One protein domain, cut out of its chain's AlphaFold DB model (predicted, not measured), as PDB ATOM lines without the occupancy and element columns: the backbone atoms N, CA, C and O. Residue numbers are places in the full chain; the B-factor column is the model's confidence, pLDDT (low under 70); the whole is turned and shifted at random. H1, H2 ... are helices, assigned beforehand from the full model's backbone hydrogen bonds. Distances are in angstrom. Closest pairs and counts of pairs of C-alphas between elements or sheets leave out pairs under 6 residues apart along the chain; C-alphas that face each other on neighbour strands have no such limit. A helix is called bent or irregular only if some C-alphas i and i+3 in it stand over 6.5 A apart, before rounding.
ATOM      1  N   ALA A  19       9.424  23.050  52.620       95.06
ATOM      2  CA  ALA A  19       9.741  22.555  53.952       95.06
ATOM      3  C   ALA A  19       9.645  23.695  54.990       95.06
ATOM      4  O   ALA A  19       9.993  24.839  54.678       95.06
ATOM      5  N   PRO A  20       9.170  23.419  56.220       95.38
ATOM      6  CA  PRO A  20       9.157  24.418  57.283       95.38
ATOM      7  C   PRO A  20      10.562  24.967  57.544       95.38
ATOM      8  O   PRO A  20      11.517  24.201  57.598       95.38
ATOM      9  N   TYR A  21      10.665  26.283  57.748       93.50
ATOM     10  CA  TYR A  21      11.926  26.973  58.051       93.50
ATOM     11  C   TYR A  21      13.049  26.770  57.016       93.50
ATOM     12  O   TYR A  21      14.214  26.907  57.374       93.50
ATOM     13  N   SER A  22      12.699  26.514  55.748       96.19
ATOM     14  CA  SER A  22      13.638  26.460  54.615       96.19
ATOM     15  C   SER A  22      13.543  27.696  53.705       96.19
ATOM     16  O   SER A  22      13.107  27.584  52.552       96.19
ATOM     17  N   PRO A  23      13.897  28.906  54.186       95.69
ATOM     18  CA  PRO A  23      13.876  30.119  53.367       95.69
ATOM     19  C   PRO A  23      14.817  30.024  52.157       95.69
ATOM     20  O   PRO A  23      14.523  30.573  51.100       95.69
ATOM     21  N   GLU A  24      15.911  29.271  52.265       95.56
ATOM     22  CA  GLU A  24      16.867  29.022  51.183       95.56
ATOM     23  C   GLU A  24      16.243  28.344  49.955       95.56
ATOM     24  O   GLU A  24      16.760  28.487  48.847       95.56
ATOM     25  N   LEU A  25      15.120  27.640  50.135       95.75
ATOM     26  CA  LEU A  25      14.385  26.977  49.059       95.75
ATOM     27  C   LEU A  25      13.296  27.863  48.436       95.75
ATOM     28  O   LEU A  25      12.692  27.465  47.441       95.75
ATOM     29  N   ASN A  26      13.033  29.050  48.993       96.62
ATOM     30  CA  ASN A  26      12.014  29.964  48.493       96.62
ATOM     31  C   ASN A  26      12.656  31.118  47.697       96.62
ATOM     32  O   ASN A  26      13.252  32.020  48.290       96.62
ATOM     33  N   PRO A  27      12.511  31.161  46.355       95.56
ATOM     34  CA  PRO A  27      13.151  32.180  45.520       95.56
ATOM     35  C   PRO A  27      12.817  33.625  45.911       95.56
ATOM     36  O   PRO A  27      13.621  34.527  45.660       95.56
ATOM     37  N   ILE A  28      11.661  33.853  46.549       96.75
ATOM     38  CA  ILE A  28      11.236  35.189  46.979       96.75
ATOM     39  C   ILE A  28      12.224  35.823  47.969       96.75
ATOM     40  O   ILE A  28      12.390  37.039  47.967       96.75
ATOM     41  N   GLU A  29      12.941  35.025  48.763       97.81
ATOM     42  CA  GLU A  29      13.918  35.530  49.732       97.81
ATOM     43  C   GLU A  29      15.087  36.230  49.028       97.81
ATOM     44  O   GLU A  29      15.513  37.322  49.420       97.81
ATOM     45  N   LYS A  30      15.563  35.648  47.919       96.38
ATOM     46  CA  LYS A  30      16.611  36.246  47.081       96.38
ATOM     47  C   LYS A  30      16.114  37.517  46.392       96.38
ATOM     48  O   LYS A  30      16.847  38.503  46.325       96.38
ATOM     49  N   VAL A  31      14.867  37.510  45.916       96.44
ATOM     50  CA  VAL A  31      14.230  38.694  45.323       96.44
ATOM     51  C   VAL A  31      14.167  39.829  46.347       96.44
ATOM     52  O   VAL A  31      14.642  40.929  46.070       96.44
ATOM     53  N   TRP A  32      13.699  39.560  47.567       97.38
ATOM     54  CA  TRP A  32      13.645  40.562  48.632       97.38
ATOM     55  C   TRP A  32      15.021  41.045  49.087       97.38
ATOM     56  O   TRP A  32      15.164  42.213  49.448       97.38
ATOM     57  N   ALA A  33      16.047  40.192  49.075       97.44
ATOM     58  CA  ALA A  33      17.418  40.623  49.339       97.44
ATOM     59  C   ALA A  33      17.887  41.673  48.314       97.44
ATOM     60  O   ALA A  33      18.451  42.698  48.706       97.44
ATOM     61  N   ASN A  34      17.589  41.460  47.028       96.31
ATOM     62  CA  ASN A  34      17.930  42.395  45.955       96.31
ATOM     63  C   ASN A  34      17.127  43.699  46.042       96.31
ATOM     64  O   ASN A  34      17.724  44.774  46.008       96.31
ATOM     65  N   ILE A  35      15.808  43.610  46.252       97.00
ATOM     66  CA  ILE A  35      14.936  44.781  46.437       97.00
ATOM     67  C   ILE A  35      15.433  45.628  47.611       97.00
ATOM     68  O   ILE A  35      15.640  46.828  47.468       97.00
ATOM     69  N   LYS A  36      15.707  45.019  48.773       97.06
ATOM     70  CA  LYS A  36      16.223  45.750  49.943       97.06
ATOM     71  C   LYS A  36      17.577  46.401  49.672       97.06
ATOM     72  O   LYS A  36      17.829  47.493  50.174       97.06
ATOM     73  N   ARG A  37      18.460  45.742  48.913       97.44
ATOM     74  CA  ARG A  37      19.761  46.311  48.531       97.44
ATOM     75  C   ARG A  37      19.584  47.559  47.668       97.44
ATOM     76  O   ARG A  37      20.260  48.542  47.938       97.44
ATOM     77  N   TYR A  38      18.684  47.515  46.691       96.38
ATOM     78  CA  TYR A  38      18.341  48.665  45.853       96.38
ATOM     79  C   TYR A  38      17.672  49.786  46.657       96.38
ATOM     80  O   TYR A  38      18.104  50.929  46.603       96.38
ATOM     81  N   LEU A  39      16.678  49.473  47.490       97.12
ATOM     82  CA  LEU A  39      15.975  50.491  48.275       97.12
ATOM     83  C   LEU A  39      16.917  51.268  49.197       97.12
ATOM     84  O   LEU A  39      16.770  52.474  49.339       97.12
ATOM     85  N   ARG A  40      17.944  50.626  49.764       97.00
ATOM     86  CA  ARG A  40      18.964  51.332  50.562       97.00
ATOM     87  C   ARG A  40      19.694  52.440  49.797       97.00
ATOM     88  O   ARG A  40      20.263  53.301  50.456       97.00
ATOM     89  N   THR A  41      19.716  52.408  48.463       96.06
ATOM     90  CA  THR A  41      20.400  53.420  47.645       96.06
ATOM     91  C   THR A  41      19.483  54.533  47.164       96.06
ATOM     92  O   THR A  41      19.994  55.608  46.892       96.06
ATOM     93  N   VAL A  42      18.176  54.288  47.042       95.56
ATOM     94  CA  VAL A  42      17.238  55.245  46.426       95.56
ATOM     95  C   VAL A  42      16.162  55.765  47.376       95.56
ATOM     96  O   VAL A  42      15.465  56.710  47.039       95.56
ATOM     97  N   LEU A  43      15.979  55.167  48.560       95.19
ATOM     98  CA  LEU A  43      14.827  55.463  49.426       95.19
ATOM     99  C   LEU A  43      14.734  56.939  49.846       95.19
ATOM    100  O   LEU A  43      13.630  57.430  50.047       95.19
ATOM    101  N   SER A  44      15.861  57.648  49.962       96.38
ATOM    102  CA  SER A  44      15.895  59.088  50.262       96.38
ATOM    103  C   SER A  44      15.369  59.974  49.134       96.38
ATOM    104  O   SER A  44      15.011  61.121  49.388       96.38
ATOM    105  N   ASP A  45      15.336  59.456  47.909       96.44
ATOM    106  CA  ASP A  45      15.054  60.230  46.699       96.44
ATOM    107  C   ASP A  45      13.556  60.239  46.364       96.44
ATOM    108  O   ASP A  45      13.104  60.990  45.502       96.44
ATOM    109  N   TYR A  46      12.773  59.423  47.072       96.81
ATOM    110  CA  TYR A  46      11.337  59.282  46.881       96.81
ATOM    111  C   TYR A  46      10.571  59.816  48.090       96.81
ATOM    112  O   TYR A  46      10.901  59.541  49.242       96.81
ATOM    113  N   ALA A  47       9.476  60.530  47.825       96.38
ATOM    114  CA  ALA A  47       8.568  61.000  48.870       96.38
ATOM    115  C   ALA A  47       7.730  59.864  49.479       96.38
ATOM    116  O   ALA A  47       7.265  59.975  50.615       96.38
ATOM    117  N   ARG A  48       7.513  58.779  48.724       97.31
ATOM    118  CA  ARG A  48       6.716  57.632  49.152       97.31
ATOM    119  C   ARG A  48       7.468  56.325  48.956       97.31
ATOM    120  O   ARG A  48       8.206  56.133  47.992       97.31
ATOM    121  N   PHE A  49       7.240  55.402  49.883       96.19
ATOM    122  CA  PHE A  49       7.874  54.090  49.866       96.19
ATOM    123  C   PHE A  49       7.411  53.216  48.691       96.19
ATOM    124  O   PHE A  49       8.217  52.481  48.128       96.19
ATOM    125  N   ASP A  50       6.130  53.281  48.325       96.69
ATOM    126  CA  ASP A  50       5.564  52.529  47.205       96.69
ATOM    127  C   ASP A  50       6.162  52.968  45.866       96.69
ATOM    128  O   ASP A  50       6.529  52.105  45.074       96.69
ATOM    129  N   ASP A  51       6.376  54.270  45.663       96.31
ATOM    130  CA  ASP A  51       7.063  54.784  44.471       96.31
ATOM    131  C   ASP A  51       8.512  54.262  44.394       96.31
ATOM    132  O   ASP A  51       8.945  53.746  43.361       96.31
ATOM    133  N   ALA A  52       9.245  54.296  45.515       96.25
ATOM    134  CA  ALA A  52      10.597  53.739  45.590       96.25
ATOM    135  C   ALA A  52      10.616  52.228  45.302       96.25
ATOM    136  O   ALA A  52      11.506  51.738  44.606       96.25
ATOM    137  N   LEU A  53       9.640  51.479  45.823       95.88
ATOM    138  CA  LEU A  53       9.520  50.037  45.608       95.88
ATOM    139  C   LEU A  53       9.194  49.700  44.152       95.88
ATOM    140  O   LEU A  53       9.822  48.803  43.592       95.88
ATOM    141  N   LEU A  54       8.237  50.402  43.545       95.94
ATOM    142  CA  LEU A  54       7.827  50.167  42.162       95.94
ATOM    143  C   LEU A  54       8.951  50.502  41.177       95.94
ATOM    144  O   LEU A  54       9.168  49.729  40.247       95.94
ATOM    145  N   SER A  55       9.757  51.531  41.465       95.31
ATOM    146  CA  SER A  55      10.904  51.898  40.624       95.31
ATOM    147  C   SER A  55      11.921  50.765  40.414       95.31
ATOM    148  O   SER A  55      12.614  50.740  39.404       95.31
ATOM    149  N   TYR A  56      12.010  49.786  41.327       95.06
ATOM    150  CA  TYR A  56      12.886  48.617  41.159       95.06
ATOM    151  C   TYR A  56      12.520  47.768  39.929       95.06
ATOM    152  O   TYR A  56      13.389  47.118  39.337       95.06
ATOM    153  N   PHE A  57      11.234  47.744  39.576       92.88
ATOM    154  CA  PHE A  57      10.690  46.937  38.487       92.88
ATOM    155  C   PHE A  57      10.673  47.676  37.145       92.88
ATOM    156  O   PHE A  57      10.509  47.029  36.121       92.88
ATOM    157  N   ASP A  58      10.891  48.993  37.135       86.81
ATOM    158  CA  ASP A  58      10.927  49.784  35.898       86.81
ATOM    159  C   ASP A  58      12.251  49.620  35.125       86.81
ATOM    160  O   ASP A  58      12.309  49.885  33.924       86.81
ATOM    161  N   PHE A  59      13.321  49.177  35.798       65.25
ATOM    162  CA  PHE A  59      14.670  49.045  35.227       65.25
ATOM    163  C   PHE A  59      15.159  47.592  35.054       65.25
ATOM    164  O   PHE A  59      16.280  47.402  34.576       65.25
ATOM    165  N   ASN A  60      14.369  46.585  35.454       53.28
ATOM    166  CA  ASN A  60      14.695  45.153  35.312       53.28
ATOM    167  C   ASN A  60      13.808  44.453  34.284       53.28
ATOM    168  O   ASN A  60      12.592  44.725  34.276       53.28
TER     169      ASN A  60
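This is residues 19 to 60 of the 60 residues of the protein "DDE_3 domain-containing protein" of Neisseria meningitidis ATCC 13091 (UniProt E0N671). A long kinked helix, H1, has a short helix, H2, packed steeply on its last part, so that the two make an L. Residues 19 to 33, a lead-in stretch and residues 27 to 33 of H1, stick out from this corner as a free arm and make much of the length. The printed part has 42 residues, with two named helices in the order H1, H2 and no named strand, and the class is all helix. The whole is loose, with a radius of gyration of the C-alphas of 12.6 A, and the C-alphas span 39 by 18 by 15 A.

The printed part begins at Ala 19, whose C-alpha is at (9.741, 22.555, 53.952), and residues 19 to 26 come before the first named helix. H1 is residues 27 to 45, 28.1 A from first to last C-alpha, and begins with C-alpha 27 at (13.151, 32.180, 45.520). It has a kink of 45 degrees near residue 39 and is irregular, with C-alphas 41 and 44 7.7 A apart. H2 is residues 49 to 58, 14.9 A long, and ends with C-alpha 58 at (10.927, 49.784, 35.898).

H1 and H2 touch, with 10 pairs of C-alphas within 8 A. Their closest C-alphas are those of Leu 43 and Ala 52, 6.0 A apart. The helices run opposite ways at a steep tilt of 65 degrees, and their centres are 9.8 A apart. Of the O i to N i+4 pairs, 12 of 15 in H1 and 3 of 6 in H2 are within hydrogen-bond range; of the O i to N i+3 pairs in H2, 6 of 7 are.

The two C-alphas farthest apart are those of Ala 19 and Ala 47, at 38.8 A. The printed part has no cut and ends at Asn 60, the chain's last residue. The link from H1 to H2, 3 residues, is tight. The mean pLDDT of the printed part is 94.2, and residues 59 to 60 are under 70.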